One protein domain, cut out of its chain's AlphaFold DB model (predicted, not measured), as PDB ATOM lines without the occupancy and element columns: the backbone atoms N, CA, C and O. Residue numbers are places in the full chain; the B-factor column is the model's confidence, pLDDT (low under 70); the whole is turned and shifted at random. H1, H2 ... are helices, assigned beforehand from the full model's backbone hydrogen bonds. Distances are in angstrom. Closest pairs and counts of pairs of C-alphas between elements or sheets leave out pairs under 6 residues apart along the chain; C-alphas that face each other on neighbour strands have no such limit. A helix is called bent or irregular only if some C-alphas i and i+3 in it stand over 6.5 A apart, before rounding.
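AT A GLANCE: This is residues 124 to 201 of the 230 residues of an uncharacterized protein of Tetrahymena thermophila (strain SB210) (UniProt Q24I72). A long helix, H1, bends sharply near its far end into an L of a long arm, H1a, and a short arm, H1b; the chain then folds back so that H3 lies side by side with H1a, and H4 runs off at a steep angle, with residues 193 to 201, of which 193 to 197 belong to H4, sticking out. The short helix H2 packs on H1b near Phe 155, toward the end of that arm away from the bend. The 78 printed residues hold four named helices, H1 to H4 in order, and no named strand: the class is all helix. The whole is only just compact, close to loose, with a radius of gyration of the C-alphas of 13.5 A and spans of 43 by 29 by 18 A.

IN THESE COORDINATES: H1, residues 124 to 156, was assigned as one helix by its hydrogen bonds but is bent: C-alphas 146 and 149 are 8.0 A apart. H1a, residues 124 to 146, runs 33.9 A from C-alpha 124 at (158.870, 65.575, 102.833). H1b, residues 149 to 156, is irregular, with C-alphas 153 and 156 6.8 A apart. H2 is residues 163 to 166; H3, residues 170 to 179, is 14.2 A long; H4, residues 182 to 197, runs 22.6 A to C-alpha 197 at (129.784, 54.404, 111.428).

HOW THE PARTS SIT: H1a and H1b stand at 70.2 degrees, only just about perpendicular. H1b and H2 touch, closest at the C-alphas of Phe 155 and Tyr 164, 5.2 A. H1a and H3 touch, closest at the C-alphas of Trp 140 and Glu 172, 4.8 A, at a shallow tilt of 18 degrees, opposite ways. H1a, with residues 134 to 137 alone, and H4, with 185 to 188 alone, only just touch, with 3 pairs of C-alphas within 8 A, the closest Gly 134 and Leu 188 at 7.6 A. H2 and H4 are apart. Every O i to N i+4 pair is within hydrogen-bond range in H3 and H4, 18 of 19 in H1a and 2 of 4 in H1b; H2 is too short for such a pair.

THE WHOLE: The two C-alphas farthest apart, of Tyr 124 and Lys 159, are 43.5 A apart. The printed part has no cut and no long link. Residues 157 to 162 also stand free. Mean pLDDT of the printed part is 80.1; residues 124 to 128, 157, 159, 161, 164 and 199 to 201 are under 70.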
ATOM      1  N   TYR A 124     159.158  65.230 101.438       58.53
ATOM      2  CA  TYR A 124     158.870  65.575 102.833       58.53
ATOM      3  C   TYR A 124     157.831  66.695 102.986       58.53
ATOM      4  O   TYR A 124     157.013  66.658 103.895       58.53
ATOM      5  N   GLN A 125     157.775  67.647 102.056       60.16
ATOM      6  CA  GLN A 125     156.787  68.726 102.115       60.16
ATOM      7  C   GLN A 125     155.380  68.262 101.746       60.16
ATOM      8  O   GLN A 125     154.408  68.821 102.244       60.16
ATOM      9  N   MET A 126     155.254  67.244 100.884       62.50
ATOM     10  CA  MET A 126     153.957  66.609 100.640       62.50
ATOM     11  C   MET A 126     153.435  65.946 101.916       62.50
ATOM     12  O   MET A 126     152.260  66.093 102.236       62.50
ATOM     13  N   GLN A 127     154.308  65.275 102.674       68.50
ATOM     14  CA  GLN A 127     153.936  64.682 103.961       68.50
ATOM     15  C   GLN A 127     153.495  65.751 104.967       68.50
ATOM     16  O   GLN A 127     152.425  65.611 105.557       68.50
ATOM     17  N   ASP A 128     154.251  66.842 105.100       69.88
ATOM     18  CA  ASP A 128     153.902  67.950 105.997       69.88
ATOM     19  C   ASP A 128     152.590  68.634 105.588       69.88
ATOM     20  O   ASP A 128     151.752  68.935 106.436       69.88
ATOM     21  N   TYR A 129     152.369  68.834 104.286       77.44
ATOM     22  CA  TYR A 129     151.127  69.395 103.752       77.44
ATOM     23  C   TYR A 129     149.915  68.527 104.110       77.44
ATOM     24  O   TYR A 129     148.923  69.025 104.650       77.44
ATOM     25  N   TYR A 130     150.018  67.217 103.877       80.94
ATOM     26  CA  TYR A 130     148.959  66.267 104.200       80.94
ATOM     27  C   TYR A 130     148.698  66.176 105.704       80.94
ATOM     28  O   TYR A 130     147.543  66.122 106.130       80.94
ATOM     29  N   MET A 131     149.750  66.236 106.518       82.12
ATOM     30  CA  MET A 131     149.644  66.212 107.973       82.12
ATOM     31  C   MET A 131     148.985  67.483 108.521       82.12
ATOM     32  O   MET A 131     148.079  67.400 109.347       82.12
ATOM     33  N   LEU A 132     149.370  68.663 108.023       82.75
ATOM     34  CA  LEU A 132     148.763  69.942 108.412       82.75
ATOM     35  C   LEU A 132     147.287  70.030 108.007       82.75
ATOM     36  O   LEU A 132     146.475  70.538 108.785       82.75
ATOM     37  N   CYS A 133     146.938  69.527 106.820       87.69
ATOM     38  CA  CYS A 133     145.549  69.372 106.393       87.69
ATOM     39  C   CYS A 133     144.781  68.461 107.366       87.69
ATOM     40  O   CYS A 133     143.754  68.878 107.902       87.69
ATOM     41  N   GLY A 134     145.320  67.279 107.684       86.56
ATOM     42  CA  GLY A 134     144.713  66.336 108.627       86.56
ATOM     43  C   GLY A 134     144.482  66.924 110.024       86.56
ATOM     44  O   GLY A 134     143.379  66.821 110.551       86.56
ATOM     45  N   LEU A 135     145.472  67.617 110.596       86.81
ATOM     46  CA  LEU A 135     145.365  68.242 111.925       86.81
ATOM     47  C   LEU A 135     144.294  69.342 111.976       86.81
ATOM     48  O   LEU A 135     143.551  69.468 112.951       86.81
ATOM     49  N   ARG A 136     144.197  70.163 110.923       88.44
ATOM     50  CA  ARG A 136     143.178  71.222 110.838       88.44
ATOM     51  C   ARG A 136     141.788  70.645 110.603       88.44
ATOM     52  O   ARG A 136     140.837  71.105 111.235       88.44
ATOM     53  N   PHE A 137     141.689  69.631 109.746       91.56
ATOM     54  CA  PHE A 137     140.462  68.874 109.538       91.56
ATOM     55  C   PHE A 137     139.974  68.262 110.847       91.56
ATOM     56  O   PHE A 137     138.818  68.444 111.205       91.56
ATOM     57  N   GLU A 138     140.852  67.605 111.603       88.44
ATOM     58  CA  GLU A 138     140.502  66.994 112.881       88.44
ATOM     59  C   GLU A 138     139.989  68.034 113.881       88.44
ATOM     60  O   GLU A 138     138.953  67.834 114.520       88.44
ATOM     61  N   ARG A 139     140.672  69.180 113.990       89.12
ATOM     62  CA  ARG A 139     140.240  70.281 114.857       89.12
ATOM     63  C   ARG A 139     138.835  70.766 114.507       89.12
ATOM     64  O   ARG A 139     138.022  70.982 115.407       89.12
ATOM     65  N   TRP A 140     138.549  70.928 113.218       91.31
ATOM     66  CA  TRP A 140     137.211  71.273 112.759       91.31
ATOM     67  C   TRP A 140     136.207  70.159 113.045       91.31
ATOM     68  O   TRP A 140     135.166  70.432 113.635       91.31
ATOM     69  N   PHE A 141     136.524  68.916 112.688       90.50
ATOM     70  CA  PHE A 141     135.631  67.773 112.822       90.50
ATOM     71  C   PHE A 141     135.230  67.544 114.283       90.50
ATOM     72  O   PHE A 141     134.061  67.318 114.571       90.50
ATOM     73  N   ARG A 142     136.156  67.716 115.234       87.25
ATOM     74  CA  ARG A 142     135.856  67.681 116.676       87.25
ATOM     75  C   ARG A 142     134.838  68.743 117.098       87.25
ATOM     76  O   ARG A 142     133.971  68.462 117.921       87.25
ATOM     77  N   CYS A 143     134.929  69.951 116.545       89.38
ATOM     78  CA  CYS A 143     133.946  71.002 116.796       89.38
ATOM     79  C   CYS A 143     132.607  70.673 116.116       89.38
ATOM     80  O   CYS A 143     131.550  70.780 116.740       89.38
ATOM     81  N   ASP A 144     132.655  70.194 114.870       88.50
ATOM     82  CA  ASP A 144     131.481  69.802 114.097       88.50
ATOM     83  C   ASP A 144     130.711  68.675 114.784       88.50
ATOM     84  O   ASP A 144     129.496  68.747 114.830       88.50
ATOM     85  N   LEU A 145     131.371  67.717 115.440       85.31
ATOM     86  CA  LEU A 145     130.705  66.656 116.206       85.31
ATOM     87  C   LEU A 145     129.746  67.182 117.287       85.31
ATOM     88  O   LEU A 145     128.721  66.552 117.541       85.31
ATOM     89  N   VAL A 146     130.039  68.333 117.903       87.69
ATOM     90  CA  VAL A 146     129.177  68.947 118.930       87.69
ATOM     91  C   VAL A 146     127.994  69.685 118.299       87.69
ATOM     92  O   VAL A 146     126.890  69.687 118.844       87.69
ATOM     93  N   TYR A 147     128.215  70.322 117.148       86.50
ATOM     94  CA  TYR A 147     127.224  71.169 116.478       86.50
ATOM     95  C   TYR A 147     126.625  70.534 115.214       86.50
ATOM     96  O   TYR A 147     125.913  71.219 114.480       86.50
ATOM     97  N   HIS A 148     126.864  69.242 114.978       82.81
ATOM     98  CA  HIS A 148     126.549  68.521 113.739       82.81
ATOM     99  C   HIS A 148     125.068  68.645 113.370       82.81
ATOM    100  O   HIS A 148     124.724  69.117 112.285       82.81
ATOM    101  N   ASP A 149     124.184  68.368 114.330       82.31
ATOM    102  CA  ASP A 149     122.731  68.476 114.156       82.31
ATOM    103  C   ASP A 149     122.284  69.920 113.870       82.31
ATOM    104  O   ASP A 149     121.328  70.181 113.128       82.31
ATOM    105  N   GLN A 150     122.982  70.892 114.465       82.00
ATOM    106  CA  GLN A 150     122.676  72.311 114.308       82.00
ATOM    107  C   GLN A 150     123.159  72.841 112.961       82.00
ATOM    108  O   GLN A 150     122.494  73.699 112.388       82.00
ATOM    109  N   ARG A 151     124.276  72.327 112.439       80.81
ATOM    110  CA  ARG A 151     124.838  72.698 111.138       80.81
ATOM    111  C   ARG A 151     123.827  72.509 110.017       80.81
ATOM    112  O   ARG A 151     123.469  73.477 109.345       80.81
ATOM    113  N   HIS A 152     123.294  71.298 109.894       76.75
ATOM    114  CA  HIS A 152     122.338  70.968 108.842       76.75
ATOM    115  C   HIS A 152     121.033  71.776 108.963       76.75
ATOM    116  O   HIS A 152     120.484  72.245 107.969       76.75
ATOM    117  N   THR A 153     120.535  71.973 110.188       78.88
ATOM    118  CA  THR A 153     119.218  72.588 110.426       78.88
ATOM    119  C   THR A 153     119.236  74.118 110.458       78.88
ATOM    120  O   THR A 153     118.272  74.747 110.024       78.88
ATOM    121  N   LYS A 154     120.304  74.733 110.979       77.19
ATOM    122  CA  LYS A 154     120.367  76.177 111.267       77.19
ATOM    123  C   LYS A 154     121.352  76.953 110.405       77.19
ATOM    124  O   LYS A 154     121.252  78.177 110.384       77.19
ATOM    125  N   PHE A 155     122.296  76.294 109.734       78.94
ATOM    126  CA  PHE A 155     123.383  76.989 109.040       78.94
ATOM    127  C   PHE A 155     123.433  76.664 107.541       78.94
ATOM    128  O   PHE A 155     123.408  77.599 106.743       78.94
ATOM    129  N   ASP A 156     123.404  75.386 107.149       72.56
ATOM    130  CA  ASP A 156     123.572  74.979 105.741       72.56
ATOM    131  C   ASP A 156     122.320  75.240 104.879       72.56
ATOM    132  O   ASP A 156     122.432  75.608 103.712       72.56
ATOM    133  N   GLN A 157     121.113  75.102 105.441       68.38
ATOM    134  CA  GLN A 157     119.852  75.222 104.686       68.38
ATOM    135  C   GLN A 157     119.179  76.605 104.762       68.38
ATOM    136  O   GLN A 157     118.028  76.775 104.344       68.38
ATOM    137  N   VAL A 158     119.854  77.626 105.296       71.62
ATOM    138  CA  VAL A 158     119.242  78.953 105.450       71.62
ATOM    139  C   VAL A 158     119.396  79.773 104.170       71.62
ATOM    140  O   VAL A 158     120.503  80.033 103.716       71.62
ATOM    141  N   LYS A 159     118.275  80.273 103.625       67.44
ATOM    142  CA  LYS A 159     118.243  81.126 102.413       67.44
ATOM    143  C   LYS A 159     119.147  82.364 102.488       67.44
ATOM    144  O   LYS A 159     119.549  82.895 101.457       67.44
ATOM    145  N   ASN A 160     119.451  82.840 103.693       74.62
ATOM    146  CA  ASN A 160     120.347  83.969 103.903       74.62
ATOM    147  C   ASN A 160     121.802  83.507 103.887       74.62
ATOM    148  O   ASN A 160     122.337  83.042 104.892       74.62
ATOM    149  N   GLN A 161     122.472  83.780 102.771       66.81
ATOM    150  CA  GLN A 161     123.891  83.520 102.531       66.81
ATOM    151  C   GLN A 161     124.845  84.258 103.491       66.81
ATOM    152  O   GLN A 161     126.046  84.135 103.357       66.81
ATOM    153  N   LYS A 162     124.357  85.041 104.463       70.44
ATOM    154  CA  LYS A 162     125.181  85.643 105.530       70.44
ATOM    155  C   LYS A 162     125.235  84.782 106.798       70.44
ATOM    156  O   LYS A 162     126.135  84.959 107.612       70.44
ATOM    157  N   ASN A 163     124.312  83.830 106.952       72.25
ATOM    158  CA  ASN A 163     124.183  83.043 108.177       72.25
ATOM    159  C   ASN A 163     125.196  81.897 108.270       72.25
ATOM    160  O   ASN A 163     125.522  81.491 109.379       72.25
ATOM    161  N   TYR A 164     125.774  81.427 107.164       69.12
ATOM    162  CA  TYR A 164     126.819  80.395 107.227       69.12
ATOM    163  C   TYR A 164     128.046  80.851 108.045       69.12
ATOM    164  O   TYR A 164     128.624  80.057 108.780       69.12
ATOM    165  N   LYS A 165     128.377  82.154 108.025       75.38
ATOM    166  CA  LYS A 165     129.453  82.746 108.846       75.38
ATOM    167  C   LYS A 165     129.147  82.747 110.348       75.38
ATOM    168  O   LYS A 165     130.051  82.950 111.148       75.38
ATOM    169  N   THR A 166     127.882  82.556 110.734       84.31
ATOM    170  CA  THR A 166     127.461  82.489 112.146       84.31
ATOM    171  C   THR A 166     127.623  81.096 112.749       84.31
ATOM    172  O   THR A 166     127.407  80.927 113.948       84.31
ATOM    173  N   TYR A 167     128.010  80.104 111.942       85.69
ATOM    174  CA  TYR A 167     128.298  78.766 112.429       85.69
ATOM    175  C   TYR A 167     129.452  78.809 113.454       85.69
ATOM    176  O   TYR A 167     130.511  79.355 113.141       85.69
ATOM    177  N   PRO A 168     129.290  78.250 114.674       88.44
ATOM    178  CA  PRO A 168     130.312  78.343 115.718       88.44
ATOM    179  C   PRO A 168     131.682  77.796 115.311       88.44
ATOM    180  O   PRO A 168     132.689  78.370 115.709       88.44
ATOM    181  N   CYS A 169     131.718  76.744 114.483       89.81
ATOM    182  CA  CYS A 169     132.961  76.154 113.974       89.81
ATOM    183  C   CYS A 169     133.325  76.646 112.563       89.81
ATOM    184  O   CYS A 169     134.076  75.987 111.840       89.81
ATOM    185  N   TYR A 170     132.748  77.771 112.118       86.94
ATOM    186  CA  TYR A 170     132.984  78.319 110.779       86.94
ATOM    187  C   TYR A 170     134.456  78.647 110.552       86.94
ATOM    188  O   TYR A 170     134.993  78.409 109.472       86.94
ATOM    189  N   ARG A 171     135.118  79.166 111.587       85.06
ATOM    190  CA  ARG A 171     136.541  79.486 111.552       85.06
ATOM    191  C   ARG A 171     137.373  78.246 111.248       85.06
ATOM    192  O   ARG A 171     138.202  78.276 110.348       85.06
ATOM    193  N   GLU A 172     137.150  77.176 111.995       88.19
ATOM    194  CA  GLU A 172     137.898  75.930 111.899       88.19
ATOM    195  C   GLU A 172     137.615  75.236 110.565       88.19
ATOM    196  O   GLU A 172     138.545  74.772 109.913       88.19
ATOM    197  N   TYR A 173     136.350  75.234 110.125       87.62
ATOM    198  CA  TYR A 173     135.954  74.731 108.809       87.62
ATOM    199  C   TYR A 173     136.727  75.434 107.697       87.62
ATOM    200  O   TYR A 173     137.342  74.797 106.846       87.62
ATOM    201  N   TYR A 174     136.734  76.765 107.745       83.75
ATOM    202  CA  TYR A 174     137.423  77.588 106.770       83.75
ATOM    203  C   TYR A 174     138.943  77.366 106.828       83.75
ATOM    204  O   TYR A 174     139.589  77.211 105.798       83.75
ATOM    205  N   GLU A 175     139.537  77.287 108.021       83.12
ATOM    206  CA  GLU A 175     140.967  76.989 108.188       83.12
ATOM    207  C   GLU A 175     141.356  75.612 107.621       83.12
ATOM    208  O   GLU A 175     142.456  75.477 107.077       83.12
ATOM    209  N   ALA A 176     140.478  74.612 107.739       86.62
ATOM    210  CA  ALA A 176     140.675  73.272 107.194       86.62
ATOM    211  C   ALA A 176     140.513  73.248 105.667       86.62
ATOM    212  O   ALA A 176     141.396  72.754 104.969       86.62
ATOM    213  N   GLN A 177     139.452  73.866 105.141       84.88
ATOM    214  CA  GLN A 177     139.197  73.966 103.701       84.88
ATOM    215  C   GLN A 177     140.330  74.693 102.963       84.88
ATOM    216  O   GLN A 177     140.675  74.342 101.842       84.88
ATOM    217  N   TYR A 178     140.953  75.694 103.589       79.81
ATOM    218  CA  TYR A 178     142.071  76.413 102.976       79.81
ATOM    219  C   TYR A 178     143.401  75.667 103.030       79.81
ATOM    220  O   TYR A 178     144.285  75.965 102.220       79.81
ATOM    221  N   ALA A 179     143.562  74.762 103.995       81.56
ATOM    222  CA  ALA A 179     144.774  73.974 104.164       81.56
ATOM    223  C   ALA A 179     144.770  72.706 103.305       81.56
ATOM    224  O   ALA A 179     145.829  72.290 102.847       81.56
ATOM    225  N   CYS A 180     143.600  72.115 103.076       82.38
ATOM    226  CA  CYS A 180     143.433  70.911 102.275       82.38
ATOM    227  C   CYS A 180     143.191  71.229 100.792       82.38
ATOM    228  O   CYS A 180     142.703  72.300 100.442       82.38
ATOM    229  N   GLN A 181     143.528  70.280  99.918       83.88
ATOM    230  CA  GLN A 181     143.009  70.237  98.551       83.88
ATOM    231  C   GLN A 181     141.594  69.642  98.586       83.88
ATOM    232  O   GLN A 181     141.307  68.831  99.468       83.88
ATOM    233  N   ASP A 182     140.731  70.013  97.639       77.94
ATOM    234  CA  ASP A 182     139.324  69.582  97.613       77.94
ATOM    235  C   ASP A 182     139.188  68.046  97.702       77.94
ATOM    236  O   ASP A 182     138.516  67.542  98.600       77.94
ATOM    237  N   ASP A 183     139.955  67.299  96.894       82.12
ATOM    238  CA  ASP A 183     139.951  65.822  96.897       82.12
ATOM    239  C   ASP A 183     140.336  65.219  98.260       82.12
ATOM    240  O   ASP A 183     139.842  64.167  98.669       82.12
ATOM    241  N   MET A 184     141.242  65.880  98.985       84.62
ATOM    242  CA  MET A 184     141.663  65.428 100.309       84.62
ATOM    243  C   MET A 184     140.605  65.690 101.363       84.62
ATOM    244  O   MET A 184     140.431  64.884 102.274       84.62
ATOM    245  N   PHE A 185     139.950  66.845 101.274       85.44
ATOM    246  CA  PHE A 185     138.920  67.225 102.220       85.44
ATOM    247  C   PHE A 185     137.735  66.258 102.126       85.44
ATOM    248  O   PHE A 185     137.267  65.770 103.156       85.44
ATOM    249  N   ASP A 186     137.332  65.903 100.905       83.62
ATOM    250  CA  ASP A 186     136.289  64.908 100.651       83.62
ATOM    251  C   ASP A 186     136.697  63.518 101.156       83.62
ATOM    252  O   ASP A 186     135.945  62.883 101.899       83.62
ATOM    253  N   PHE A 187     137.927  63.079 100.868       88.31
ATOM    254  CA  PHE A 187     138.447  61.813 101.391       88.31
ATOM    255  C   PHE A 187     138.444  61.763 102.927       88.31
ATOM    256  O   PHE A 187     138.023  60.768 103.522       88.31
ATOM    257  N   LEU A 188     138.901  62.828 103.594       89.38
ATOM    258  CA  LEU A 188     138.924  62.904 105.057       89.38
ATOM    259  C   LEU A 188     137.511  62.915 105.647       89.38
ATOM    260  O   LEU A 188     137.282  62.286 106.681       89.38
ATOM    261  N   MET A 189     136.558  63.571 104.982       87.12
ATOM    262  CA  MET A 189     135.145  63.535 105.358       87.12
ATOM    263  C   MET A 189     134.572  62.122 105.294       87.12
ATOM    264  O   MET A 189     133.984  61.655 106.272       87.12
ATOM    265  N   GLU A 190     134.764  61.427 104.174       86.12
ATOM    266  CA  GLU A 190     134.306  60.048 104.004       86.12
ATOM    267  C   GLU A 190     134.950  59.114 105.030       86.12
ATOM    268  O   GLU A 190     134.249  58.342 105.686       86.12
ATOM    269  N   LEU A 191     136.264  59.235 105.237       85.56
ATOM    270  CA  LEU A 191     137.002  58.470 106.239       85.56
ATOM    271  C   LEU A 191     136.442  58.707 107.648       85.56
ATOM    272  O   LEU A 191     136.256  57.754 108.405       85.56
ATOM    273  N   ALA A 192     136.175  59.960 108.015       84.62
ATOM    274  CA  ALA A 192     135.695  60.317 109.344       84.62
ATOM    275  C   ALA A 192     134.276  59.789 109.604       84.62
ATOM    276  O   ALA A 192     134.006  59.241 110.677       84.62
ATOM    277  N   TYR A 193     133.384  59.867 108.613       83.44
ATOM    278  CA  TYR A 193     132.054  59.267 108.715       83.44
ATOM    279  C   TYR A 193     132.091  57.741 108.698       83.44
ATOM    280  O   TYR A 193     131.366  57.122 109.474       83.44
ATOM    281  N   ALA A 194     132.953  57.127 107.885       82.12
ATOM    282  CA  ALA A 194     133.152  55.681 107.882       82.12
ATOM    283  C   ALA A 194     133.683  55.188 109.238       82.12
ATOM    284  O   ALA A 194     133.176  54.207 109.774       82.12
ATOM    285  N   ARG A 195     134.643  55.906 109.842       75.62
ATOM    286  CA  ARG A 195     135.141  55.630 111.200       75.62
ATOM    287  C   ARG A 195     134.039  55.744 112.249       75.62
ATOM    288  O   ARG A 195     133.910  54.850 113.080       75.62
ATOM    289  N   ARG A 196     133.223  56.802 112.180       73.06
ATOM    290  CA  ARG A 196     132.076  57.010 113.078       73.06
ATOM    291  C   ARG A 196     131.021  55.913 112.930       73.06
ATOM    292  O   ARG A 196     130.470  55.474 113.927       73.06
ATOM    293  N   ALA A 197     130.743  55.473 111.704       77.50
ATOM    294  CA  ALA A 197     129.784  54.404 111.428       77.50
ATOM    295  C   ALA A 197     130.295  53.017 111.854       77.50
ATOM    296  O   ALA A 197     129.493  52.130 112.126       77.50
ATOM    297  N   ALA A 198     131.616  52.830 111.911       74.88
ATOM    298  CA  ALA A 198     132.253  51.581 112.315       74.88
ATOM    299  C   ALA A 198     132.410  51.418 113.844       74.88
ATOM    300  O   ALA A 198     133.074  50.476 114.262       74.88
ATOM    301  N   ASP A 199     131.850  52.323 114.666       58.66
ATOM    302  CA  ASP A 199     131.952  52.331 116.142       58.66
ATOM    303  C   ASP A 199     133.395  52.250 116.693       58.66
ATOM    304  O   ASP A 199     133.625  51.955 117.868       58.66
ATOM    305  N   ASN A 200     134.396  52.588 115.874       53.62
ATOM    306  CA  ASN A 200     135.784  52.713 116.308       53.62
ATOM    307  C   ASN A 200     135.977  54.076 116.985       53.62
ATOM    308  O   ASN A 200     136.604  54.981 116.434       53.62
ATOM    309  N   PHE A 201     135.421  54.235 118.186       52.50
ATOM    310  CA  PHE A 201     135.827  55.306 119.089       52.50
ATOM    311  C   PHE A 201     137.244  54.987 119.574       52.50
ATOM    312  O   PHE A 201     137.433  54.314 120.586       52.50
TER     313      PHE A 201